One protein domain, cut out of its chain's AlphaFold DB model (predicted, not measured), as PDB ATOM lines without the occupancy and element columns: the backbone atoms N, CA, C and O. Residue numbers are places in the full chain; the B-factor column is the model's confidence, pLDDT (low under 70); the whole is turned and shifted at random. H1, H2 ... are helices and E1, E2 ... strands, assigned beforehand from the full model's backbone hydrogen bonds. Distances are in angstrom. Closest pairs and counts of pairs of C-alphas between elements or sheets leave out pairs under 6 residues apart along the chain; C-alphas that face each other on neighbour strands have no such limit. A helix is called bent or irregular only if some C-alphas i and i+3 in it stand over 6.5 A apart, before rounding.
ATOM      1  N   PRO A  95     203.263 173.505 138.558       73.88
ATOM      2  CA  PRO A  95     203.599 172.955 139.864       73.88
ATOM      3  C   PRO A  95     202.863 171.627 140.062       73.88
ATOM      4  O   PRO A  95     201.740 171.455 139.574       73.88
ATOM      5  N   ARG A  96     203.465 170.694 140.807       74.50
ATOM      6  CA  ARG A  96     202.749 169.492 141.246       74.50
ATOM      7  C   ARG A  96     201.787 169.891 142.358       74.50
ATOM      8  O   ARG A  96     202.125 170.734 143.184       74.50
ATOM      9  N   ARG A  97     200.578 169.330 142.385       64.31
ATOM     10  CA  ARG A  97     199.595 169.656 143.428       64.31
ATOM     11  C   ARG A  97     200.037 169.076 144.775       64.31
ATOM     12  O   ARG A  97     199.650 167.971 145.142       64.31
ATOM     13  N   VAL A  98     200.832 169.857 145.494       66.31
ATOM     14  CA  VAL A  98     201.085 169.732 146.928       66.31
ATOM     15  C   VAL A  98     200.428 170.926 147.622       66.31
ATOM     16  O   VAL A  98     200.285 171.987 147.005       66.31
ATOM     17  N   ASP A  99     200.009 170.755 148.875       85.12
ATOM     18  CA  ASP A  99     199.553 171.860 149.713       85.12
ATOM     19  C   ASP A  99     200.604 172.984 149.706       85.12
ATOM     20  O   ASP A  99     201.798 172.710 149.876       85.12
ATOM     21  N   PRO A 100     200.200 174.242 149.451       93.25
ATOM     22  CA  PRO A 100     201.144 175.344 149.401       93.25
ATOM     23  C   PRO A 100     201.820 175.531 150.760       93.25
ATOM     24  O   PRO A 100     201.184 175.452 151.811       93.25
ATOM     25  N   VAL A 101     203.118 175.830 150.739       95.38
ATOM     26  CA  VAL A 101     203.900 176.110 151.946       95.38
ATOM     27  C   VAL A 101     203.870 177.612 152.203       95.38
ATOM     28  O   VAL A 101     204.430 178.388 151.430       95.38
ATOM     29  N   LEU A 102     203.210 178.031 153.281       96.44
ATOM     30  CA  LEU A 102     203.183 179.428 153.714       96.44
ATOM     31  C   LEU A 102     204.532 179.820 154.335       96.44
ATOM     32  O   LEU A 102     204.985 179.189 155.291       96.44
ATOM     33  N   VAL A 103     205.162 180.875 153.816       96.56
ATOM     34  CA  VAL A 103     206.446 181.399 154.299       96.56
ATOM     35  C   VAL A 103     206.377 182.919 154.406       96.56
ATOM     36  O   VAL A 103     206.642 183.639 153.446       96.56
ATOM     37  N   GLY A 104     206.024 183.412 155.592       95.12
ATOM     38  CA  GLY A 104     205.825 184.842 155.819       95.12
ATOM     39  C   GLY A 104     204.617 185.370 155.041       95.12
ATOM     40  O   GLY A 104     203.493 184.934 155.270       95.12
ATOM     41  N   ASP A 105     204.865 186.305 154.130       95.38
ATOM     42  CA  ASP A 105     203.894 186.994 153.272       95.38
ATOM     43  C   ASP A 105     203.644 186.290 151.924       95.38
ATOM     44  O   ASP A 105     202.874 186.794 151.106       95.38
ATOM     45  N   VAL A 106     204.266 185.132 151.671       97.06
ATOM     46  CA  VAL A 106     204.113 184.378 150.418       97.06
ATOM     47  C   VAL A 106     203.722 182.921 150.646       97.06
ATOM     48  O   VAL A 106     204.105 182.289 151.627       97.06
ATOM     49  N   MET A 107     202.998 182.358 149.686       97.06
ATOM     50  CA  MET A 107     202.719 180.932 149.553       97.06
ATOM     51  C   MET A 107     203.571 180.342 148.435       97.06
ATOM     52  O   MET A 107     203.593 180.865 147.320       97.06
ATOM     53  N   LEU A 108     204.256 179.239 148.732       96.06
ATOM     54  CA  LEU A 108     205.108 178.518 147.794       96.06
ATOM     55  C   LEU A 108     204.409 177.247 147.302       96.06
ATOM     56  O   LEU A 108     204.009 176.401 148.095       96.06
ATOM     57  N   PHE A 109     204.323 177.093 145.985       94.19
ATOM     58  CA  PHE A 109     203.770 175.936 145.287       94.19
ATOM     59  C   PHE A 109     204.931 175.107 144.721       94.19
ATOM     60  O   PHE A 109     205.502 175.486 143.688       94.19
ATOM     61  N   PRO A 110     205.347 174.021 145.396       92.62
ATOM     62  CA  PRO A 110     206.508 173.244 144.983       92.62
ATOM     63  C   PRO A 110     206.246 172.431 143.705       92.62
ATOM     64  O   PRO A 110     205.159 171.911 143.465       92.62
ATOM     65  N   GLY A 111     207.285 172.282 142.893       88.38
ATOM     66  CA  GLY A 111     207.351 171.417 141.719       88.38
ATOM     67  C   GLY A 111     208.738 170.786 141.579       88.38
ATOM     68  O   GLY A 111     209.595 170.915 142.457       88.38
ATOM     69  N   ASP A 112     208.988 170.091 140.469       85.81
ATOM     70  CA  ASP A 112     210.265 169.403 140.242       85.81
ATOM     71  C   ASP A 112     211.401 170.417 140.001       85.81
ATOM     72  O   ASP A 112     211.579 170.943 138.899       85.81
ATOM     73  N   GLY A 113     212.159 170.733 141.059       87.62
ATOM     74  CA  GLY A 113     213.303 171.656 141.021       87.62
ATOM     75  C   GLY A 113     212.939 173.145 140.929       87.62
ATOM     76  O   GLY A 113     213.823 173.994 140.793       87.62
ATOM     77  N   HIS A 114     211.655 173.487 141.017       90.88
ATOM     78  CA  HIS A 114     211.153 174.857 140.973       90.88
ATOM     79  C   HIS A 114     210.001 175.038 141.962       90.88
ATOM     80  O   HIS A 114     209.227 174.116 142.175       90.88
ATOM     81  N   ALA A 115     209.867 176.219 142.552       93.50
ATOM     82  CA  ALA A 115     208.737 176.584 143.393       93.50
ATOM     83  C   ALA A 115     208.133 177.885 142.867       93.50
ATOM     84  O   ALA A 115     208.846 178.863 142.630       93.50
ATOM     85  N   MET A 116     206.824 177.883 142.648       94.19
ATOM     86  CA  MET A 116     206.110 179.087 142.240       94.19
ATOM     87  C   MET A 116     205.620 179.837 143.473       94.19
ATOM     88  O   MET A 116     205.262 179.192 144.452       94.19
ATOM     89  N   TYR A 117     205.599 181.166 143.451       95.88
ATOM     90  CA  TYR A 117     205.129 181.963 144.583       95.88
ATOM     91  C   TYR A 117     203.896 182.804 144.237       95.88
ATOM     92  O   TYR A 117     203.735 183.273 143.108       95.88
ATOM     93  N   LEU A 118     203.045 182.990 145.242       96.75
ATOM     94  CA  LEU A 118     201.876 183.872 145.273       96.75
ATOM     95  C   LEU A 118     201.893 184.610 146.619       96.75
ATOM     96  O   LEU A 118     202.383 184.050 147.598       96.75
ATOM     97  N   ALA A 119     201.375 185.829 146.710       97.12
ATOM     98  CA  ALA A 119     201.221 186.487 148.004       97.12
ATOM     99  C   ALA A 119     200.198 185.741 148.878       97.12
ATOM    100  O   ALA A 119     199.184 185.248 148.384       97.12
ATOM    101  N   ALA A 120     200.466 185.663 150.182       97.00
ATOM    102  CA  ALA A 120     199.560 185.080 151.169       97.00
ATOM    103  C   ALA A 120     198.340 185.975 151.445       97.00
ATOM    104  O   ALA A 120     197.267 185.472 151.758       97.00
ATOM    105  N   ASN A 121     198.511 187.289 151.283       97.44
ATOM    106  CA  ASN A 121     197.465 188.307 151.335       97.44
ATOM    107  C   ASN A 121     197.613 189.234 150.119       97.44
ATOM    108  O   ASN A 121     198.721 189.340 149.587       97.44
ATOM    109  N   PRO A 122     196.554 189.932 149.674       97.94
ATOM    110  CA  PRO A 122     196.696 190.938 148.630       97.94
ATOM    111  C   PRO A 122     197.689 192.029 149.058       97.94
ATOM    112  O   PRO A 122     197.696 192.456 150.210       97.94
ATOM    113  N   VAL A 123     198.525 192.479 148.128       97.06
ATOM    114  CA  VAL A 123     199.550 193.506 148.345       97.06
ATOM    115  C   VAL A 123     199.096 194.792 147.671       97.06
ATOM    116  O   VAL A 123     198.763 194.786 146.486       97.06
ATOM    117  N   GLY A 124     199.063 195.897 148.409       95.19
ATOM    118  CA  GLY A 124     198.662 197.188 147.863       95.19
ATOM    119  C   GLY A 124     199.644 197.727 146.820       95.19
ATOM    120  O   GLY A 124     200.855 197.693 147.014       95.19
ATOM    121  N   ILE A 125     199.107 198.248 145.716       94.12
ATOM    122  CA  ILE A 125     199.847 198.986 144.678       94.12
ATOM    123  C   ILE A 125     199.635 200.490 144.848       94.12
ATOM    124  O   ILE A 125     200.568 201.268 144.673       94.12
ATOM    125  N   GLY A 126     198.408 200.909 145.159       92.19
ATOM    126  CA  GLY A 126     198.053 202.315 145.318       92.19
ATOM    127  C   GLY A 126     196.639 202.479 145.857       92.19
ATOM    128  O   GLY A 126     195.746 201.723 145.479       92.19
ATOM    129  N   THR A 127     196.438 203.476 146.713       96.44
ATOM    130  CA  THR A 127     195.118 203.869 147.216       96.44
ATOM    131  C   THR A 127     194.936 205.362 146.990       96.44
ATOM    132  O   THR A 127     195.795 206.147 147.382       96.44
ATOM    133  N   SER A 128     193.834 205.773 146.366       96.00
ATOM    134  CA  SER A 128     193.495 207.187 146.217       96.00
ATOM    135  C   SER A 128     192.043 207.468 146.578       96.00
ATOM    136  O   SER A 128     191.163 206.652 146.307       96.00
ATOM    137  N   ALA A 129     191.779 208.625 147.184       97.38
ATOM    138  CA  ALA A 129     190.421 209.079 147.469       97.38
ATOM    139  C   ALA A 129     190.244 210.574 147.180       97.38
ATOM    140  O   ALA A 129     191.098 211.402 147.494       97.38
ATOM    141  N   THR A 130     189.108 210.916 146.575       97.00
ATOM    142  CA  THR A 130     188.631 212.288 146.402       97.00
ATOM    143  C   THR A 130     187.327 212.451 147.168       97.00
ATOM    144  O   THR A 130     186.303 211.905 146.760       97.00
ATOM    145  N   THR A 131     187.339 213.200 148.266       96.62
ATOM    146  CA  THR A 131     186.124 213.500 149.033       96.62
ATOM    147  C   THR A 131     185.498 214.811 148.574       96.62
ATOM    148  O   THR A 131     186.172 215.716 148.085       96.62
ATOM    149  N   ARG A 132     184.173 214.899 148.680       94.56
ATOM    150  CA  ARG A 132     183.367 216.079 148.371       94.56
ATOM    151  C   ARG A 132     182.875 216.689 149.674       94.56
ATOM    152  O   ARG A 132     182.359 215.975 150.531       94.56
ATOM    153  N   SER A 133     183.013 218.000 149.801       92.88
ATOM    154  CA  SER A 133     182.561 218.772 150.960       92.88
ATOM    155  C   SER A 133     181.669 219.933 150.534       92.88
ATOM    156  O   SER A 133     181.814 220.466 149.438       92.88
ATOM    157  N   GLU A 134     180.738 220.317 151.395       88.94
ATOM    158  CA  GLU A 134     179.816 221.436 151.198       88.94
ATOM    159  C   GLU A 134     179.790 222.282 152.471       88.94
ATOM    160  O   GLU A 134     179.874 221.741 153.574       88.94
ATOM    161  N   GLU A 135     179.698 223.603 152.337       83.69
ATOM    162  CA  GLU A 135     179.490 224.495 153.475       83.69
ATOM    163  C   GLU A 135     177.987 224.674 153.703       83.69
ATOM    164  O   GLU A 135     177.287 225.237 152.866       83.69
ATOM    165  N   VAL A 136     177.489 224.171 154.830       81.94
ATOM    166  CA  VAL A 136     176.078 224.253 155.224       81.94
ATOM    167  C   VAL A 136     176.014 224.970 156.566       81.94
ATOM    168  O   VAL A 136     176.619 224.517 157.538       81.94
ATOM    169  N   ASP A 137     175.317 226.106 156.614       83.00
ATOM    170  CA  ASP A 137     175.164 226.938 157.818       83.00
ATOM    171  C   ASP A 137     176.509 227.297 158.490       83.00
ATOM    172  O   ASP A 137     176.662 227.244 159.713       83.00
ATOM    173  N   GLY A 138     177.528 227.609 157.679       81.00
ATOM    174  CA  GLY A 138     178.882 227.942 158.143       81.00
ATOM    175  C   GLY A 138     179.702 226.752 158.658       81.00
ATOM    176  O   GLY A 138     180.784 226.943 159.213       81.00
ATOM    177  N   THR A 139     179.212 225.518 158.498       86.06
ATOM    178  CA  THR A 139     179.941 224.288 158.835       86.06
ATOM    179  C   THR A 139     180.252 223.493 157.570       86.06
ATOM    180  O   THR A 139     179.363 223.201 156.774       86.06
ATOM    181  N   VAL A 140     181.513 223.094 157.387       86.62
ATOM    182  CA  VAL A 140     181.912 222.217 156.277       86.62
ATOM    183  C   VAL A 140     181.500 220.779 156.596       86.62
ATOM    184  O   VAL A 140     181.925 220.218 157.606       86.62
ATOM    185  N   ARG A 141     180.685 220.173 155.730       92.81
ATOM    186  CA  ARG A 141     180.235 218.782 155.838       92.81
ATOM    187  C   ARG A 141     180.684 217.974 154.626       92.81
ATOM    188  O   ARG A 141     180.436 218.373 153.491       92.81
ATOM    189  N   THR A 142     181.274 216.804 154.854       95.62
ATOM    190  CA  THR A 142     181.571 215.829 153.793       95.62
ATOM    191  C   THR A 142     180.261 215.236 153.262       95.62
ATOM    192  O   THR A 142     179.446 214.720 154.028       95.62
ATOM    193  N   THR A 143     180.019 215.336 151.956       95.19
ATOM    194  CA  THR A 143     178.771 214.900 151.298       95.19
ATOM    195  C   THR A 143     178.909 213.561 150.577       95.19
ATOM    196  O   THR A 143     177.909 212.888 150.335       95.19
ATOM    197  N   GLY A 144     180.137 213.131 150.285       96.38
ATOM    198  CA  GLY A 144     180.442 211.860 149.630       96.38
ATOM    199  C   GLY A 144     181.840 211.878 149.031       96.38
ATOM    200  O   GLY A 144     182.656 212.722 149.388       96.38
ATOM    201  N   GLY A 145     182.134 210.970 148.109       96.56
ATOM    202  CA  GLY A 145     183.433 210.942 147.438       96.56
ATOM    203  C   GLY A 145     183.586 209.754 146.505       96.56
ATOM    204  O   GLY A 145     182.674 208.944 146.389       96.56
ATOM    205  N   ASP A 146     184.752 209.653 145.885       97.25
ATOM    206  CA  ASP A 146     185.156 208.523 145.057       97.25
ATOM    207  C   ASP A 146     186.517 208.018 145.530       97.25
ATOM    208  O   ASP A 146     187.391 208.813 145.890       97.25
ATOM    209  N   ALA A 147     186.717 206.706 145.515       97.88
ATOM    210  CA  ALA A 147     187.989 206.094 145.864       97.88
ATOM    211  C   ALA A 147     188.411 205.029 144.856       97.88
ATOM    212  O   ALA A 147     187.581 204.340 144.262       97.88
ATOM    213  N   THR A 148     189.723 204.895 144.672       96.19
ATOM    214  CA  THR A 148     190.349 203.846 143.870       96.19
ATOM    215  C   THR A 148     191.330 203.057 144.726       96.19
ATOM    216  O   THR A 148     192.186 203.636 145.391       96.19
ATOM    217  N   VAL A 149     191.227 201.729 144.688       97.25
ATOM    218  CA  VAL A 149     192.170 200.814 145.347       97.25
ATOM    219  C   VAL A 149     192.758 199.892 144.297       97.25
ATOM    220  O   VAL A 149     192.024 199.202 143.595       97.25
ATOM    221  N   SER A 150     194.080 199.852 144.220       94.88
ATOM    222  CA  SER A 150     194.836 198.967 143.342       94.88
ATOM    223  C   SER A 150     195.682 198.033 144.192       94.88
ATOM    224  O   SER A 150     196.401 198.484 145.085       94.88
ATOM    225  N   CYS A 151     195.622 196.734 143.922       96.75
ATOM    226  CA  CYS A 151     196.393 195.721 144.641       96.75
ATOM    227  C   CYS A 151     196.681 194.507 143.754       96.75
ATOM    228  O   CYS A 151     196.104 194.373 142.680       96.75
ATOM    229  N   THR A 152     197.574 193.630 144.196       97.00
ATOM    230  CA  THR A 152     198.008 192.445 143.450       97.00
ATOM    231  C   THR A 152     198.187 191.242 144.358       97.00
ATOM    232  O   THR A 152     198.394 191.378 145.562       97.00
ATOM    233  N   VAL A 153     198.140 190.048 143.776       97.06
ATOM    234  CA  VAL A 153     198.525 188.801 144.457       97.06
ATOM    235  C   VAL A 153     199.861 188.246 143.961       97.06
ATOM    236  O   VAL A 153     200.338 187.246 144.496       97.06
ATOM    237  N   LEU A 154     200.500 188.892 142.980       95.50
ATOM    238  CA  LEU A 154     201.866 188.585 142.559       95.50
ATOM    239  C   LEU A 154     202.795 189.715 143.023       95.50
ATOM    240  O   LEU A 154     202.881 190.747 142.360       95.50
ATOM    241  N   PRO A 155     203.496 189.552 144.159       90.69
ATOM    242  CA  PRO A 155     204.366 190.605 144.655       90.69
ATOM    243  C   PRO A 155     205.490 190.850 143.641       90.69
ATOM    244  O   PRO A 155     206.067 189.901 143.103       90.69
ATOM    245  N   ALA A 156     205.810 192.121 143.387       87.75
ATOM    246  CA  ALA A 156     206.841 192.542 142.437       87.75
ATOM    247  C   ALA A 156     208.263 192.319 142.994       87.75
ATOM    248  O   ALA A 156     209.065 193.246 143.102       87.75
ATOM    249  N   LEU A 157     208.575 191.076 143.367       91.69
ATOM    250  CA  LEU A 157     209.854 190.694 143.956       91.69
ATOM    251  C   LEU A 157     210.941 190.704 142.878       91.69
ATOM    252  O   LEU A 157     210.977 189.853 141.984       91.69
ATOM    253  N   GLY A 158     211.862 191.661 142.977       88.94
ATOM    254  CA  GLY A 158     213.031 191.713 142.105       88.94
ATOM    255  C   GLY A 158     213.989 190.531 142.344       88.94
ATOM    256  O   GLY A 158     213.958 189.907 143.409       88.94
ATOM    257  N   PRO A 159     214.918 190.241 141.412       91.06
ATOM    258  CA  PRO A 159     215.881 189.144 141.567       91.06
ATOM    259  C   PRO A 159     216.701 189.212 142.863       91.06
ATOM    260  O   PRO A 159     216.997 188.178 143.458       91.06
ATOM    261  N   ALA A 160     217.046 190.421 143.316       93.81
ATOM    262  CA  ALA A 160     217.770 190.636 144.567       93.81
ATOM    263  C   ALA A 160     216.932 190.258 145.797       93.81
ATOM    264  O   ALA A 160     217.439 189.633 146.721       93.81
ATOM    265  N   GLU A 161     215.640 190.582 145.797       94.00
ATOM    266  CA  GLU A 161     214.750 190.269 146.913       94.00
ATOM    267  C   GLU A 161     214.455 188.770 146.993       94.00
ATOM    268  O   GLU A 161     214.525 188.176 148.070       94.00
ATOM    269  N   VAL A 162     214.236 188.129 145.840       94.25
ATOM    270  CA  VAL A 162     214.138 186.666 145.753       94.25
ATOM    271  C   VAL A 162     215.421 186.007 146.266       94.25
ATOM    272  O   VAL A 162     215.345 185.014 146.987       94.25
ATOM    273  N   ALA A 163     216.600 186.550 145.939       93.81
ATOM    274  CA  ALA A 163     217.872 186.036 146.446       93.81
ATOM    275  C   ALA A 163     217.974 186.150 147.976       93.81
ATOM    276  O   ALA A 163     218.376 185.185 148.619       93.81
ATOM    277  N   THR A 164     217.540 187.271 148.560       95.75
ATOM    278  CA  THR A 164     217.521 187.474 150.019       95.75
ATOM    279  C   THR A 164     216.561 186.521 150.734       95.75
ATOM    280  O   THR A 164     216.867 186.032 151.818       95.75
ATOM    281  N   ARG A 165     215.401 186.218 150.136       96.81
ATOM    282  CA  ARG A 165     214.391 185.314 150.723       96.81
ATOM    283  C   ARG A 165     214.688 183.827 150.481       96.81
ATOM    284  O   ARG A 165     214.104 182.964 151.139       96.81
ATOM    285  N   ARG A 166     215.608 183.521 149.559       96.06
ATOM    286  CA  ARG A 166     215.894 182.173 149.044       96.06
ATOM    287  C   ARG A 166     216.152 181.152 150.146       96.06
ATOM    288  O   ARG A 166     215.532 180.093 150.130       96.06
ATOM    289  N   ASP A 167     217.045 181.449 151.082       95.50
ATOM    290  CA  ASP A 167     217.462 180.472 152.094       95.50
ATOM    291  C   ASP A 167     216.312 180.118 153.045       95.50
ATOM    292  O   ASP A 167     216.096 178.943 153.346       95.50
ATOM    293  N   ALA A 168     215.506 181.112 153.437       96.12
ATOM    294  CA  ALA A 168     214.310 180.901 154.250       96.12
ATOM    295  C   ALA A 168     213.257 180.064 153.507       96.12
ATOM    296  O   ALA A 168     212.676 179.142 154.078       96.12
ATOM    297  N   TRP A 169     213.047 180.336 152.217       96.94
ATOM    298  CA  TRP A 169     212.125 179.570 151.377       96.94
ATOM    299  C   TRP A 169     212.579 178.118 151.192       96.94
ATOM    300  O   TRP A 169     211.772 177.201 151.320       96.94
ATOM    301  N   VAL A 170     213.873 177.887 150.950       96.25
ATOM    302  CA  VAL A 170     214.446 176.534 150.851       96.25
ATOM    303  C   VAL A 170     214.306 175.783 152.176       96.25
ATOM    304  O   VAL A 170     213.909 174.617 152.170       96.25
ATOM    305  N   ALA A 171     214.586 176.437 153.305       95.44
ATOM    306  CA  ALA A 171     214.438 175.838 154.628       95.44
ATOM    307  C   ALA A 171     212.976 175.471 154.940       95.44
ATOM    308  O   ALA A 171     212.712 174.384 155.461       95.44
ATOM    309  N   ALA A 172     212.023 176.335 154.579       95.94
ATOM    310  CA  ALA A 172     210.598 176.075 154.761       95.94
ATOM    311  C   ALA A 172     210.103 174.913 153.886       95.94
ATOM    312  O   ALA A 172     209.428 174.015 154.386       95.94
ATOM    313  N   LEU A 173     210.503 174.872 152.610       94.69
ATOM    314  CA  LEU A 173     210.202 173.754 151.709       94.69
ATOM    315  C   LEU A 173     210.788 172.434 152.230       94.69
ATOM    316  O   LEU A 173     210.088 171.423 152.256       94.69
ATOM    317  N   GLY A 174     212.037 172.447 152.708       94.19
ATOM    318  CA  GLY A 174     212.672 171.278 153.316       94.19
ATOM    319  C   GLY A 174     211.948 170.799 154.577       94.19
ATOM    320  O   GLY A 174     211.738 169.599 154.745       94.19
ATOM    321  N   SER A 175     211.499 171.731 155.421       93.75
ATOM    322  CA  SER A 175     210.718 171.430 156.632       93.75
ATOM    323  C   SER A 175     209.343 170.835 156.310       93.75
ATOM    324  O   SER A 175     208.850 169.998 157.059       93.75
ATOM    325  N   ALA A 176     208.755 171.212 155.172       93.25
ATOM    326  CA  ALA A 176     207.529 170.623 154.634       93.25
ATOM    327  C   ALA A 176     207.756 169.277 153.905       93.25
ATOM    328  O   ALA A 176     206.822 168.707 153.350       93.25
ATOM    329  N   GLY A 177     208.987 168.746 153.902       92.94
ATOM    330  CA  GLY A 177     209.326 167.461 153.285       92.94
ATOM    331  C   GLY A 177     209.677 167.539 151.795       92.94
ATOM    332  O   GLY A 177     209.853 166.503 151.154       92.94
ATOM    333  N   HIS A 178     209.818 168.740 151.228       90.44
ATOM    334  CA  HIS A 178     210.218 168.925 149.835       90.44
ATOM    335  C   HIS A 178     211.736 169.033 149.704       90.44
ATOM    336  O   HIS A 178     212.352 170.028 150.085       90.44
ATOM    337  N   THR A 179     212.350 168.023 149.092       86.88
ATOM    338  CA  THR A 179     213.793 167.999 148.833       86.88
ATOM    339  C   THR A 179     214.078 168.158 147.344       86.88
ATOM    340  O   THR A 179     213.732 167.284 146.551       86.88
ATOM    341  N   ALA A 180     214.756 169.239 146.960       83.56
ATOM    342  CA  ALA A 180     215.300 169.403 145.616       83.56
ATOM    343  C   ALA A 180     216.664 170.096 145.667       83.56
ATOM    344  O   ALA A 180     216.904 170.980 146.493       83.56
ATOM    345  N   GLN A 181     217.561 169.711 144.760       80.75
ATOM    346  CA  GLN A 181     218.822 170.417 144.574       80.75
ATOM    347  C   GLN A 181     218.590 171.633 143.673       80.75
ATOM    348  O   GLN A 181     218.126 171.497 142.544       80.75
ATOM    349  N   GLY A 182     218.927 172.828 144.168       88.06
ATOM    350  CA  GLY A 182     218.961 174.039 143.344       88.06
ATOM    351  C   GLY A 182     217.596 174.619 142.961       88.06
ATOM    352  O   GLY A 182     217.403 174.971 141.800       88.06
ATOM    353  N   TRP A 183     216.681 174.777 143.927       92.75
ATOM    354  CA  TRP A 183     215.367 175.407 143.724       92.75
ATOM    355  C   TRP A 183     215.419 176.679 142.859       92.75
ATOM    356  O   TRP A 183     216.238 177.582 143.085       92.75
ATOM    357  N   ARG A 184     214.515 176.769 141.884       93.25
ATOM    358  CA  ARG A 184     214.233 177.994 141.121       93.25
ATOM    359  C   ARG A 184     212.906 178.585 141.576       93.25
ATOM    360  O   ARG A 184     211.910 177.874 141.590       93.25
ATOM    361  N   PHE A 185     212.896 179.865 141.926       94.38
ATOM    362  CA  PHE A 185     211.696 180.551 142.397       94.38
ATOM    363  C   PHE A 185     211.167 181.507 141.338       94.38
ATOM    364  O   PHE A 185     211.950 182.242 140.736       94.38
ATOM    365  N   GLN A 186     209.858 181.495 141.112       93.50
ATOM    366  CA  GLN A 186     209.213 182.308 140.080       93.50
ATOM    367  C   GLN A 186     207.757 182.636 140.440       93.50
ATOM    368  O   GLN A 186     207.158 181.893 141.213       93.50
ATOM    369  N   PRO A 187     207.160 183.688 139.862       93.44
ATOM    370  CA  PRO A 187     205.735 183.964 140.030       93.44
ATOM    371  C   PRO A 187     204.859 182.791 139.565       93.44
ATOM    372  O   PRO A 187     205.189 182.102 138.593       93.44
ATOM    373  N   LEU A 188     203.732 182.568 140.242       93.81
ATOM    374  CA  LEU A 188     202.719 181.608 139.803       93.81
ATOM    375  C   LEU A 188     202.078 182.063 138.483       93.81
ATOM    376  O   LEU A 188     201.634 183.199 138.352       93.81
ATOM    377  N   ASN A 189     202.005 181.158 137.505       88.56
ATOM    378  CA  ASN A 189     201.387 181.442 136.210       88.56
ATOM    379  C   ASN A 189     199.856 181.313 136.299       88.56
ATOM    380  O   ASN A 189     199.317 180.198 136.322       88.56
ATOM    381  N   LEU A 190     199.166 182.452 136.365       92.00
ATOM    382  CA  LEU A 190     197.715 182.519 136.515       92.00
ATOM    383  C   LEU A 190     197.002 182.445 135.157       92.00
ATOM    384  O   LEU A 190     197.414 183.034 134.163       92.00
ATOM    385  N   ARG A 191     195.897 181.702 135.116       88.19
ATOM    386  CA  ARG A 191     195.010 181.550 133.951       88.19
ATOM    387  C   ARG A 191     193.840 182.517 133.989       88.19
ATOM    388  O   ARG A 191     193.418 183.007 132.948       88.19
ATOM    389  N   SER A 192     193.296 182.760 135.175       89.25
ATOM    390  CA  SER A 192     192.245 183.750 135.388       89.25
ATOM    391  C   SER A 192     192.380 184.353 136.770       89.25
ATOM    392  O   SER A 192     192.762 183.661 137.712       89.25
ATOM    393  N   VAL A 193     191.984 185.611 136.892       93.31
ATOM    394  CA  VAL A 193     191.925 186.325 138.160       93.31
ATOM    395  C   VAL A 193     190.572 187.015 138.234       93.31
ATOM    396  O   VAL A 193     190.139 187.643 137.270       93.31
ATOM    397  N   ARG A 194     189.884 186.859 139.361       94.00
ATOM    398  CA  ARG A 194     188.720 187.666 139.729       94.00
ATOM    399  C   ARG A 194     189.028 188.352 141.041       94.00
ATOM    400  O   ARG A 194     189.569 187.715 141.935       94.00
ATOM    401  N   ALA A 195     188.670 189.621 141.141       95.62
ATOM    402  CA  ALA A 195     188.897 190.414 142.333       95.62
ATOM    403  C   ALA A 195     187.568 191.017 142.797       95.62
ATOM    404  O   ALA A 195     186.779 191.497 141.976       95.62
ATOM    405  N   SER A 196     187.322 191.001 144.102       97.38
ATOM    406  CA  SER A 196     186.174 191.643 144.737       97.38
ATOM    407  C   SER A 196     186.616 192.453 145.954       97.38
ATOM    408  O   SER A 196     187.550 192.087 146.670       97.38
ATOM    409  N   LEU A 197     185.935 193.576 146.168       98.12
ATOM    410  CA  LEU A 197     186.100 194.443 147.328       98.12
ATOM    411  C   LEU A 197     184.762 194.505 148.058       98.12
ATOM    412  O   LEU A 197     183.738 194.808 147.452       98.12
ATOM    413  N   THR A 198     184.782 194.221 149.356       98.44
ATOM    414  CA  THR A 198     183.609 194.318 150.231       98.44
ATOM    415  C   THR A 198     183.828 195.435 151.242       98.44
ATOM    416  O   THR A 198     184.847 195.462 151.933       98.44
ATOM    417  N   LEU A 199     182.861 196.345 151.331       98.31
ATOM    418  CA  LEU A 199     182.839 197.478 152.253       98.31
ATOM    419  C   LEU A 199     181.546 197.442 153.086       98.31
ATOM    420  O   LEU A 199     180.574 196.811 152.659       98.31
ATOM    421  N   PRO A 200     181.495 198.106 154.256       98.44
ATOM    422  CA  PRO A 200     180.240 198.309 154.974       98.44
ATOM    423  C   PRO A 200     179.181 198.964 154.076       98.44
ATOM    424  O   PRO A 200     179.482 199.901 153.336       98.44
ATOM    425  N   ALA A 201     177.934 198.493 154.154       97.69
ATOM    426  CA  ALA A 201     176.856 198.967 153.281       97.69
ATOM    427  C   ALA A 201     176.555 200.467 153.443       97.69
ATOM    428  O   ALA A 201     176.088 201.108 152.511       97.69
ATOM    429  N   ASP A 202     176.842 201.047 154.610       98.25
ATOM    430  CA  ASP A 202     176.678 202.475 154.877       98.25
ATOM    431  C   ASP A 202     177.872 203.330 154.423       98.25
ATOM    432  O   ASP A 202     177.804 204.556 154.516       98.25
ATOM    433  N   HIS A 203     178.949 202.719 153.915       98.38
ATOM    434  CA  HIS A 203     180.112 203.418 153.364       98.38
ATOM    435  C   HIS A 203     180.029 203.611 151.843       98.38
ATOM    436  O   HIS A 203     180.711 204.489 151.316       98.38
ATOM    437  N   VAL A 204     179.205 202.834 151.137       98.12
ATOM    438  CA  VAL A 204     179.136 202.836 149.667       98.12
ATOM    439  C   VAL A 204     177.753 203.212 149.148       98.12
ATOM    440  O   VAL A 204     176.738 202.843 149.730       98.12
ATOM    441  N   VAL A 205     177.705 203.955 148.041       96.69
ATOM    442  CA  VAL A 205     176.443 204.286 147.352       96.69
ATOM    443  C   VAL A 205     175.909 203.068 146.590       96.69
ATOM    444  O   VAL A 205     174.700 202.866 146.483       96.69
ATOM    445  N   ARG A 206     176.822 202.248 146.066       95.81
ATOM    446  CA  ARG A 206     176.568 201.015 145.313       95.81
ATOM    447  C   ARG A 206     177.761 200.073 145.437       95.81
ATOM    448  O   ARG A 206     178.842 200.505 145.836       95.81
ATOM    449  N   ASP A 207     177.569 198.810 145.066       96.12
ATOM    450  CA  ASP A 207     178.638 197.808 145.090       96.12
ATOM    451  C   ASP A 207     179.879 198.285 144.302       96.12
ATOM    452  O   ASP A 207     179.725 198.814 143.192       96.12
ATOM    453  N   PRO A 208     181.103 198.108 144.843       96.69
ATOM    454  CA  PRO A 208     182.334 198.476 144.154       96.69
ATOM    455  C   PRO A 208     182.455 197.827 142.778       96.69
ATOM    456  O   PRO A 208     182.237 196.625 142.612       96.69
ATOM    457  N   THR A 209     182.881 198.610 141.791       87.19
ATOM    458  CA  THR A 209     183.226 198.063 140.474       87.19
ATOM    459  C   THR A 209     184.666 197.566 140.489       87.19
ATOM    460  O   THR A 209     185.545 198.243 141.023       87.19
ATOM    461  N   SER A 210     184.918 196.382 139.926       91.56
ATOM    462  CA  SER A 210     186.252 195.781 139.885       91.56
ATOM    463  C   SER A 210     186.686 195.419 138.468       91.56
ATOM    464  O   SER A 210     185.885 195.025 137.618       91.56
ATOM    465  N   SER A 211     187.986 195.546 138.219       79.94
ATOM    466  CA  SER A 211     188.669 195.034 137.034       79.94
ATOM    467  C   SER A 211     189.894 194.253 137.488       79.94
ATOM    468  O   SER A 211     190.583 194.687 138.410       79.94
ATOM    469  N   ALA A 212     190.164 193.104 136.867       84.88
ATOM    470  CA  ALA A 212     191.316 192.274 137.200       84.88
ATOM    471  C   ALA A 212     192.066 191.817 135.945       84.88
ATOM    472  O   ALA A 212     191.450 191.410 134.957       84.88
ATOM    473  N   GLY A 213     193.397 191.873 135.994       73.94
ATOM    474  CA  GLY A 213     194.280 191.407 134.925       73.94
ATOM    475  C   GLY A 213     194.842 190.024 135.237       73.94
ATOM    476  O   GLY A 213     195.477 189.839 136.269       73.94
ATOM    477  N   SER A 214     194.656 189.040 134.350       76.88
ATOM    478  CA  SER A 214     195.249 187.704 134.538       76.88
ATOM    479  C   SER A 214     196.774 187.713 134.470       76.88
ATOM    480  O   SER A 214     197.418 186.961 135.193       76.88
ATOM    481  N   ASP A 215     197.332 188.564 133.608       72.75
ATOM    482  CA  ASP A 215     198.761 188.556 133.283       72.75
ATOM    483  C   ASP A 215     199.599 189.260 134.353       72.75
ATOM    484  O   ASP A 215     200.743 188.881 134.593       72.75
ATOM    485  N   THR A 216     199.025 190.272 135.006       79.19
ATOM    486  CA  THR A 216     199.679 191.018 136.089       79.19
ATOM    487  C   THR A 216     199.219 190.577 137.475       79.19
ATOM    488  O   THR A 216     199.904 190.835 138.456       79.19
ATOM    489  N   ALA A 217     198.093 189.859 137.549       90.69
ATOM    490  CA  ALA A 217     197.410 189.492 138.785       90.69
ATOM    491  C   ALA A 217     196.956 190.682 139.642       90.69
ATOM    492  O   ALA A 217     196.763 190.538 140.852       90.69
ATOM    493  N   ASP A 218     196.754 191.835 139.005       90.06
ATOM    494  CA  ASP A 218     196.298 193.046 139.674       90.06
ATOM    495  C   ASP A 218     194.771 193.123 139.684       90.06
ATOM    496  O   ASP A 218     194.100 192.673 138.750       90.06
ATOM    497  N   GLY A 219     194.231 193.734 140.733       90.56
ATOM    498  CA  GLY A 219     192.841 194.139 140.873       90.56
ATOM    499  C   GLY A 219     192.762 195.643 141.120       90.56
ATOM    500  O   GLY A 219     193.451 196.165 141.997       90.56
ATOM    501  N   VAL A 220     191.915 196.324 140.350       92.62
ATOM    502  CA  VAL A 220     191.580 197.741 140.532       92.62
ATOM    503  C   VAL A 220     190.107 197.844 140.895       92.62
ATOM    504  O   VAL A 220     189.249 197.312 140.187       92.62
ATOM    505  N   PHE A 221     189.825 198.541 141.989       95.62
ATOM    506  CA  PHE A 221     188.488 198.775 142.512       95.62
ATOM    507  C   PHE A 221     188.162 200.258 142.450       95.62
ATOM    508  O   PHE A 221     188.956 201.066 142.924       95.62
ATOM    509  N   VAL A 222     186.990 200.601 141.920       94.69
ATOM    510  CA  VAL A 222     186.447 201.963 141.954       94.69
ATOM    511  C   VAL A 222     185.194 201.962 142.820       94.69
ATOM    512  O   VAL A 222     184.274 201.162 142.605       94.69
ATOM    513  N   VAL A 223     185.188 202.851 143.808       97.88
ATOM    514  CA  VAL A 223     184.191 202.928 144.873       97.88
ATOM    515  C   VAL A 223     183.562 204.312 144.881       97.88
ATOM    516  O   VAL A 223     184.272 205.307 144.979       97.88
ATOM    517  N   GLU A 224     182.234 204.362 144.854       97.75
ATOM    518  CA  GLU A 224     181.478 205.581 145.137       97.75
ATOM    519  C   GLU A 224     181.072 205.581 146.617       97.75
ATOM    520  O   GLU A 224     180.343 204.695 147.078       97.75
ATOM    521  N   LEU A 225     181.573 206.558 147.368       98.25
ATOM    522  CA  LEU A 225     181.431 206.648 148.816       98.25
ATOM    523  C   LEU A 225     180.222 207.501 149.210       98.25
ATOM    524  O   LEU A 225     179.991 208.586 148.670       98.25
ATOM    525  N   THR A 226     179.489 207.043 150.226       98.19
ATOM    526  CA  THR A 226     178.497 207.871 150.932       98.19
ATOM    527  C   THR A 226     179.195 208.978 151.728       98.19
ATOM    528  O   THR A 226     180.410 208.946 151.913       98.19
ATOM    529  N   ALA A 227     178.441 209.929 152.291       97.06
ATOM    530  CA  ALA A 227     178.985 210.920 153.226       97.06
ATOM    531  C   ALA A 227     179.765 210.274 154.392       97.06
ATOM    532  O   ALA A 227     180.877 210.694 154.704       97.06
ATOM    533  N   ARG A 228     179.214 209.209 154.995       98.06
ATOM    534  CA  ARG A 228     179.861 208.477 156.095       98.06
ATOM    535  C   ARG A 228     181.123 207.750 155.633       98.06
ATOM    536  O   ARG A 228     182.139 207.817 156.318       98.06
ATOM    537  N   GLY A 229     181.062 207.071 154.487       98.12
ATOM    538  CA  GLY A 229     182.217 206.386 153.913       98.12
ATOM    539  C   GLY A 229     183.340 207.360 153.574       98.12
ATOM    540  O   GLY A 229     184.479 207.140 153.970       98.12
ATOM    541  N   ALA A 230     183.008 208.474 152.923       98.12
ATOM    542  CA  ALA A 230     183.957 209.525 152.584       98.12
ATOM    543  C   ALA A 230     184.606 210.134 153.829       98.12
ATOM    544  O   ALA A 230     185.821 210.269 153.849       98.12
ATOM    545  N   GLN A 231     183.838 210.409 154.886       97.88
ATOM    546  CA  GLN A 231     184.389 210.902 156.150       97.88
ATOM    547  C   GLN A 231     185.341 209.889 156.806       97.88
ATOM    548  O   GLN A 231     186.411 210.272 157.270       97.88
ATOM    549  N   ALA A 232     184.979 208.601 156.835       98.00
ATOM    550  CA  ALA A 232     185.835 207.555 157.402       98.00
ATOM    551  C   ALA A 232     187.154 207.408 156.624       98.00
ATOM    552  O   ALA A 232     188.216 207.255 157.223       98.00
ATOM    553  N   TRP A 233     187.093 207.490 155.293       98.00
ATOM    554  CA  TRP A 233     188.275 207.457 154.435       98.00
ATOM    555  C   TRP A 233     189.124 208.721 154.577       98.00
ATOM    556  O   TRP A 233     190.329 208.616 154.773       98.00
ATOM    557  N   GLU A 234     188.516 209.905 154.532       97.31
ATOM    558  CA  GLU A 234     189.197 211.185 154.755       97.31
ATOM    559  C   GLU A 234     189.945 211.183 156.088       97.31
ATOM    560  O   GLU A 234     191.121 211.541 156.118       97.31
ATOM    561  N   GLN A 235     189.302 210.712 157.160       97.31
ATOM    562  CA  GLN A 235     189.927 210.582 158.472       97.31
ATOM    563  C   GLN A 235     191.141 209.642 158.426       97.31
ATOM    564  O   GLN A 235     192.248 210.070 158.745       97.31
ATOM    565  N   ALA A 236     190.958 208.399 157.968       97.62
ATOM    566  CA  ALA A 236     192.024 207.398 157.919       97.62
ATOM    567  C   ALA A 236     193.226 207.857 157.072       97.62
ATOM    568  O   ALA A 236     194.377 207.704 157.481       97.62
ATOM    569  N   LEU A 237     192.981 208.454 155.901       96.56
ATOM    570  CA  LEU A 237     194.053 208.873 154.997       96.56
ATOM    571  C   LEU A 237     194.740 210.169 155.461       96.56
ATOM    572  O   LEU A 237     195.959 210.280 155.350       96.56
ATOM    573  N   THR A 238     193.995 211.126 156.023       95.75
ATOM    574  CA  THR A 238     194.562 212.395 156.522       95.75
ATOM    575  C   THR A 238     195.354 212.200 157.817       95.75
ATOM    576  O   THR A 238     196.389 212.837 158.006       95.75
ATOM    577  N   GLU A 239     194.919 211.290 158.693       96.75
ATOM    578  CA  GLU A 239     195.638 210.924 159.925       96.75
ATOM    579  C   GLU A 239     196.838 209.989 159.664       96.75
ATOM    580  O   GLU A 239     197.568 209.627 160.594       96.75
ATOM    581  N   GLY A 240     197.062 209.589 158.406       96.12
ATOM    582  CA  GLY A 240     198.114 208.643 158.040       96.12
ATOM    583  C   GLY A 240     197.906 207.259 158.660       96.12
ATOM    584  O   GLY A 240     198.886 206.572 158.940       96.12
ATOM    585  N   GLN A 241     196.650 206.867 158.897       97.50
ATOM    586  CA  GLN A 241     196.234 205.567 159.430       97.50
ATOM    587  C   GLN A 241     195.420 204.774 158.383       97.50
ATOM    588  O   GLN A 241     194.262 204.427 158.624       97.50
ATOM    589  N   PRO A 242     195.975 204.459 157.195       96.94
ATOM    590  CA  PRO A 242     195.250 203.694 156.175       96.94
ATOM    591  C   PRO A 242     194.795 202.309 156.666       96.94
ATOM    592  O   PRO A 242     193.841 201.761 156.119       96.94
ATOM    593  N   GLN A 243     195.417 201.758 157.713       97.50
ATOM    594  CA  GLN A 243     194.996 200.503 158.335       97.50
ATOM    595  C   GLN A 243     193.615 200.563 159.009       97.50
ATOM    596  O   GLN A 243     193.008 199.518 159.233       97.50
ATOM    597  N   ASP A 244     193.092 201.761 159.282       97.69
ATOM    598  CA  ASP A 244     191.757 201.942 159.861       97.69
ATOM    599  C   ASP A 244     190.638 201.834 158.804       97.69
ATOM    600  O   ASP A 244     189.448 201.847 159.137       97.69
ATOM    601  N   LEU A 245     190.990 201.686 157.518       97.88
ATOM    602  CA  LEU A 245     190.019 201.451 156.453       97.88
ATOM    603  C   LEU A 245     189.315 200.096 156.628       97.88
ATOM    604  O   LEU A 245     189.905 199.020 156.516       97.88
ATOM    605  N   VAL A 246     188.000 200.159 156.839       97.94
ATOM    606  CA  VAL A 246     187.146 198.982 157.033       97.94
ATOM    607  C   VAL A 246     186.768 198.360 155.693       97.94
ATOM    608  O   VAL A 246     186.172 199.019 154.843       97.94
ATOM    609  N   GLY A 247     187.040 197.066 155.532       98.12
ATOM    610  CA  GLY A 247     186.648 196.283 154.363       98.12
ATOM    611  C   GLY A 247     187.511 195.043 154.175       98.12
ATOM    612  O   GLY A 247     188.442 194.796 154.942       98.12
ATOM    613  N   SER A 248     187.225 194.276 153.128       98.38
ATOM    614  CA  SER A 248     188.036 193.123 152.733       98.38
ATOM    615  C   SER A 248     188.205 193.049 151.224       98.38
ATOM    616  O   SER A 248     187.248 193.244 150.472       98.38
ATOM    617  N   VAL A 249     189.414 192.705 150.798       98.31
ATOM    618  CA  VAL A 249     189.769 192.435 149.406       98.31
ATOM    619  C   VAL A 249     189.916 190.930 149.231       98.31
ATOM    620  O   VAL A 249     190.582 190.281 150.038       98.31
ATOM    621  N   GLN A 250     189.327 190.374 148.175       98.50
ATOM    622  CA  GLN A 250     189.422 188.957 147.844       98.50
ATOM    623  C   GLN A 250     189.793 188.766 146.372       98.50
ATOM    624  O   GLN A 250     189.235 189.406 145.484       98.50
ATOM    625  N   PHE A 251     190.714 187.843 146.120       98.06
ATOM    626  CA  PHE A 251     191.109 187.368 144.805       98.06
ATOM    627  C   PHE A 251     190.773 185.886 144.673       98.06
ATOM    628  O   PHE A 251     191.202 185.072 145.488       98.06
ATOM    629  N   GLU A 252     190.050 185.523 143.622       97.81
ATOM    630  CA  GLU A 252     189.906 184.144 143.163       97.81
ATOM    631  C   GLU A 252     190.800 183.950 141.942       97.81
ATOM    632  O   GLU A 252     190.540 184.481 140.858       97.81
ATOM    633  N   VAL A 253     191.872 183.187 142.119       96.56
ATOM    634  CA  VAL A 253     192.826 182.895 141.053       96.56
ATOM    635  C   VAL A 253     192.633 181.475 140.551       96.56
ATOM    636  O   VAL A 253     192.348 180.561 141.325       96.56
ATOM    637  N   SER A 254     192.815 181.270 139.248       94.12
ATOM    638  CA  SER A 254     192.960 179.935 138.678       94.12
ATOM    639  C   SER A 254     194.325 179.767 138.036       94.12
ATOM    640  O   SER A 254     194.859 180.700 137.444       94.12
ATOM    641  N   TYR A 255     194.903 178.579 138.155       93.69
ATOM    642  CA  TYR A 255     196.214 178.249 137.597       93.69
ATOM    643  C   TYR A 255     196.239 176.787 137.155       93.69
ATOM    644  O   TYR A 255     195.423 175.974 137.591       93.69
ATOM    645  N   ALA A 256     197.152 176.448 136.249       87.81
ATOM    646  CA  ALA A 256     197.339 175.065 135.825       87.81
ATOM    647  C   ALA A 256     198.337 174.374 136.761       87.81
ATOM    648  O   ALA A 256     199.428 174.897 136.967       87.81
ATOM    649  N   ALA A 257     197.976 173.209 137.291       86.81
ATOM    650  CA  ALA A 257     198.834 172.366 138.119       86.81
ATOM    651  C   ALA A 257     198.862 170.939 137.561       86.81
ATOM    652  O   ALA A 257     197.883 170.482 136.969       86.81
ATOM    653  N   GLU A 258     199.966 170.228 137.758       82.81
ATOM    654  CA  GLU A 258     200.053 168.796 137.487       82.81
ATOM    655  C   GLU A 258     199.576 168.019 138.720       82.81
ATOM    656  O   GLU A 258     200.119 168.162 139.816       82.81
ATOM    657  N   LEU A 259     198.543 167.199 138.562       81.88
ATOM    658  CA  LEU A 259     198.024 166.310 139.596       81.88
ATOM    659  C   LEU A 259     197.984 164.894 139.026       81.88
ATOM    660  O   LEU A 259     197.327 164.666 138.015       81.88
ATOM    661  N   ASP A 260     198.697 163.966 139.665       82.19
ATOM    662  CA  ASP A 260     198.785 162.558 139.251       82.19
ATOM    663  C   ASP A 260     199.217 162.375 137.780       82.19
ATOM    664  O   ASP A 260     198.747 161.484 137.076       82.19
ATOM    665  N   GLY A 261     200.111 163.250 137.296       83.50
ATOM    666  CA  GLY A 261     200.588 163.257 135.909       83.50
ATOM    667  C   GLY A 261     199.632 163.907 134.897       83.50
ATOM    668  O   GLY A 261     199.919 163.900 133.701       83.50
ATOM    669  N   GLU A 262     198.513 164.488 135.343       85.75
ATOM    670  CA  GLU A 262     197.565 165.216 134.496       85.75
ATOM    671  C   GLU A 262     197.574 166.723 134.772       85.75
ATOM    672  O   GLU A 262     197.560 167.168 135.919       85.75
ATOM    673  N   LEU A 263     197.504 167.534 133.714       84.50
ATOM    674  CA  LEU A 263     197.319 168.978 133.840       84.50
ATOM    675  C   LEU A 263     195.861 169.290 134.211       84.50
ATOM    676  O   LEU A 263     194.949 169.024 133.427       84.50
ATOM    677  N   ARG A 264     195.634 169.901 135.374       86.81
ATOM    678  CA  ARG A 264     194.308 170.325 135.843       86.81
ATOM    679  C   ARG A 264     194.313 171.793 136.250       86.81
ATOM    680  O   ARG A 264     195.280 172.287 136.823       86.81
ATOM    681  N   THR A 265     193.205 172.484 135.993       89.81
ATOM    682  CA  THR A 265     192.987 173.835 136.523       89.81
ATOM    683  C   THR A 265     192.634 173.741 138.002       89.81
ATOM    684  O   THR A 265     191.711 173.017 138.376       89.81
ATOM    685  N   GLN A 266     193.372 174.463 138.835       93.19
ATOM    686  CA  GLN A 266     193.095 174.641 140.256       93.19
ATOM    687  C   GLN A 266     192.572 176.050 140.503       93.19
ATOM    688  O   GLN A 266     192.866 176.965 139.732       93.19
ATOM    689  N   GLN A 267     191.799 176.206 141.574       94.56
ATOM    690  CA  GLN A 267     191.338 177.494 142.074       94.56
ATOM    691  C   GLN A 267     191.905 177.724 143.467       94.56
ATOM    692  O   GLN A 267     192.020 176.787 144.258       94.56
ATOM    693  N   HIS A 268     192.253 178.969 143.755       95.19
ATOM    694  CA  HIS A 268     192.734 179.380 145.060       95.19
ATOM    695  C   HIS A 268     192.200 180.768 145.395       95.19
ATOM    696  O   HIS A 268     192.050 181.610 144.508       95.19
ATOM    697  N   THR A 269     191.904 180.992 146.671       97.19
ATOM    698  CA  THR A 269     191.355 182.253 147.161       97.19
ATOM    699  C   THR A 269     192.366 182.918 148.076       97.19
ATOM    700  O   THR A 269     192.809 182.309 149.044       97.19
ATOM    701  N   VAL A 270     192.697 184.169 147.773       97.69
ATOM    702  CA  VAL A 270     193.558 185.025 148.594       97.69
ATOM    703  C   VAL A 270     192.700 186.172 149.107       97.69
ATOM    704  O   VAL A 270     192.045 186.842 148.315       97.69
ATOM    705  N   SER A 271     192.668 186.405 150.416       98.12
ATOM    706  CA  SER A 271     191.844 187.458 151.020       98.12
ATOM    707  C   SER A 271     192.613 188.210 152.092       98.12
ATOM    708  O   SER A 271     193.359 187.585 152.834       98.12
ATOM    709  N   GLY A 272     192.393 189.518 152.211       97.75
ATOM    710  CA  GLY A 272     192.996 190.352 153.251       97.75
ATOM    711  C   GLY A 272     192.092 191.517 153.649       97.75
ATOM    712  O   GLY A 272     191.153 191.863 152.926       97.75
ATOM    713  N   ALA A 273     192.360 192.115 154.810       98.31
ATOM    714  CA  ALA A 273     191.669 193.327 155.237       98.31
ATOM    715  C   ALA A 273     192.080 194.509 154.346       98.31
ATOM    716  O   ALA A 273     193.247 194.635 153.976       98.31
ATOM    717  N   LEU A 274     191.133 195.389 154.011       98.25
ATOM    718  CA  LEU A 274     191.414 196.562 153.178       98.25
ATOM    719  C   LEU A 274     192.480 197.464 153.814       98.25
ATOM    720  O   LEU A 274     193.368 197.929 153.106       98.25
ATOM    721  N   GLY A 275     192.412 197.671 155.130       97.88
ATOM    722  CA  GLY A 275     193.394 198.471 155.853       97.88
ATOM    723  C   GLY A 275     194.828 197.959 155.693       97.88
ATOM    724  O   GLY A 275     195.730 198.742 155.393       97.88
ATOM    725  N   ASP A 276     195.038 196.644 155.790       97.50
ATOM    726  CA  ASP A 276     196.360 196.036 155.598       97.50
ATOM    727  C   ASP A 276     196.860 196.256 154.164       97.50
ATOM    728  O   ASP A 276     198.000 196.674 153.959       97.50
ATOM    729  N   VAL A 277     195.982 196.057 153.171       97.12
ATOM    730  CA  VAL A 277     196.295 196.293 151.751       97.12
ATOM    731  C   VAL A 277     196.676 197.756 151.512       97.12
ATOM    732  O   VAL A 277     197.682 198.027 150.861       97.12
ATOM    733  N   ALA A 278     195.904 198.700 152.053       96.88
ATOM    734  CA  ALA A 278     196.141 200.130 151.885       96.88
ATOM    735  C   ALA A 278     197.418 200.604 152.598       96.88
ATOM    736  O   ALA A 278     198.132 201.448 152.062       96.88
ATOM    737  N   SER A 279     197.744 200.033 153.762       96.38
ATOM    738  CA  SER A 279     198.937 200.400 154.540       96.38
ATOM    739  C   SER A 279     200.264 200.092 153.839       96.38
ATOM    740  O   SER A 279     201.262 200.770 154.079       96.38
ATOM    741  N   GLY A 280     200.274 199.097 152.947       91.06
ATOM    742  CA  GLY A 280     201.441 198.730 152.144       91.06
ATOM    743  C   GLY A 280     201.621 199.550 150.863       91.06
ATOM    744  O   GLY A 280     202.593 199.324 150.143       91.06
ATOM    745  N   ALA A 281     200.705 200.473 150.554       93.69
ATOM    746  CA  ALA A 281     200.664 201.198 149.290       93.69
ATOM    747  C   ALA A 281     200.913 202.707 149.456       93.69
ATOM    748  O   ALA A 281     200.608 203.280 150.501       93.69
ATOM    749  N   PRO A 282     201.386 203.397 148.403       95.12
ATOM    750  CA  PRO A 282     201.244 204.841 148.294       95.12
ATOM    751  C   PRO A 282     199.774 205.254 148.433       95.12
ATOM    752  O   PRO A 282     198.892 204.681 147.785       95.12
ATOM    753  N   VAL A 283     199.538 206.268 149.264       96.00
ATOM    754  CA  VAL A 283     198.218 206.837 149.539       96.00
ATOM    755  C   VAL A 283     198.163 208.260 148.996       96.00
ATOM    756  O   VAL A 283     199.055 209.060 149.276       96.00
ATOM    757  N   ASP A 284     197.101 208.576 148.258       94.94
ATOM    758  CA  ASP A 284     196.765 209.936 147.832       94.94
ATOM    759  C   ASP A 284     195.357 210.318 148.311       94.94
ATOM    760  O   ASP A 284     194.413 209.531 148.226       94.94
ATOM    761  N   HIS A 285     195.200 211.531 148.831       96.44
ATOM    762  CA  HIS A 285     193.918 212.027 149.318       96.44
ATOM    763  C   HIS A 285     193.758 213.503 148.977       96.44
ATOM    764  O   HIS A 285     194.647 214.318 149.237       96.44
ATOM    765  N   ARG A 286     192.587 213.858 148.445       95.62
ATOM    766  CA  ARG A 286     192.199 215.252 148.234       95.62
ATOM    767  C   ARG A 286     190.736 215.488 148.587       95.62
ATOM    768  O   ARG A 286     189.871 214.687 148.240       95.62
ATOM    769  N   THR A 287     190.465 216.646 149.170       93.38
ATOM    770  CA  THR A 287     189.108 217.133 149.433       93.38
ATOM    771  C   THR A 287     188.757 218.209 148.404       93.38
ATOM    772  O   THR A 287     189.508 219.165 148.209       93.38
ATOM    773  N   VAL A 288     187.618 218.061 147.731       90.06
ATOM    774  CA  VAL A 288     187.068 219.011 146.754       90.06
ATOM    775  C   VAL A 288     185.794 219.619 147.337       90.06
ATOM    776  O   VAL A 288     184.984 218.918 147.947       90.06
ATOM    777  N   ARG A 289     185.591 220.929 147.176       84.00
ATOM    778  CA  ARG A 289     184.306 221.560 147.512       84.00
ATOM    779  C   ARG A 289     183.329 221.339 146.366       84.00
ATOM    780  O   ARG A 289     183.675 221.610 145.220       84.00
ATOM    781  N   ALA A 290     182.147 220.815 146.665       76.62
ATOM    782  CA  ALA A 290     181.093 220.667 145.675       76.62
ATOM    783  C   ALA A 290     180.638 222.056 145.205       76.62
ATOM    784  O   ALA A 290     180.473 222.964 146.019       76.62
TER     785      ALA A 290
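What this domain is: This is residues 95 to 290 of the 517 residues of an uncharacterized protein of Nocardioides sp (UniProt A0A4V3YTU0). This domain is a long rod: a small four-stranded sheet, E1 E2 E3 E6, with H1 over one face, forms one end, and the longer sheet E8 E9 E5 E4 E12, with H2 and H3 on one face, reaches to the other end, where the E4-E5 hairpin makes the tip. A third sheet, E7 E10 E11, is partly face to face with the longer one, the two forming a sandwich with strands at 26 degrees. The printed part has 196 residues, with three named helices and twelve named strands in the order E1 E2 E3 E4 E5 H1 E6 E7 E8 E9 H2 E10 E11 H3 E12; the class is mixed, helices and strands. Two sheets are mixed, and E7 E10 E11 is antiparallel. It is only just loose, close to compact, with a radius of gyration of the C-alphas of 20.0 A and spans of 72 by 32 by 22 A.

How they stand to each other: Begin with E1, residues 101 to 103, E2, 106 to 110, and E3, 114 to 119: a meander, each strand the antiparallel neighbour of the one before, with N 101 and O 108 2.8 A apart and N 107 and O 118 2.8 A apart. Next come E4, 123 to 136, and E5, 139 to 152, a hairpin with N 130 and O 146 2.8 A apart; E4 bends by 52 degrees at residue 126. H1, 159 to 175, is irregular, with C-alphas 164 and 167 7.3 A apart. Its closest C-alphas to E1 are those of Val 103 and Trp 169, 6.6 A, where the two touch. E6, 184 to 187, is the parallel neighbour of E3, with N 115 and O 184 2.8 A apart. H1 is on this sheet, in two layers, a helix on one face of a sheet, at a height over the sheet of 7.4 A. E6 runs on into E7, 190 to 198, at 51 degrees. E8, 209 to 212, and E9, 218 to 225, form a hairpin, with N 211 and O 220 2.9 A apart, and E9 is antiparallel to E5, with N 221 and O 149 2.8 A apart. E7 touches E9, the closest C-alphas being those of Ala 195 and Gly 219, 5.6 A. H2, 227 to 238, touches E5, closest at Gly 144 and Ala 227, with C-alphas 4.0 A apart. E10, 248 to 259, is antiparallel to E7, with N 194 and O 252 2.9 A apart, and forms a hairpin with E11, 262 to 273, with N 251 and O 270 2.8 A apart. H3, 274 to 279, touches E4, the closest C-alphas being those of Gly 124 and Val 277, 4.6 A. E12, 283 to 289, is parallel to E4, with N 131 and O 286 2.9 A apart. H2 and H3 lie on the same face of the five-stranded sheet, at heights of 7.1 A and 7.6 A, again two layers. Every O i to N i+4 pair is within hydrogen-bond range in H2 and H3, and 11 of 13 are in H1.

Where its parts are: Find C-alpha 101 at (203.900, 176.110, 151.946), where E1 begins. E4 measures 39.3 A and E5 39.7 A from first to last C-alpha; look for their turn between C-alpha 136 at (176.078, 224.253, 155.224) and C-alpha 139. H1 spans 23.8 A, E10 31.5 A and E11 35.4 A. E12 ends at C-alpha 289, at (184.306, 221.560, 147.512).

The domain as a whole: The two C-alphas farthest apart are those of Asp 137 and Gln 181, 72.6 A. The printed part has no cut, and no link is long. Mean pLDDT of the printed part is 92.9; look at residues 97 to 98 for the values under 70.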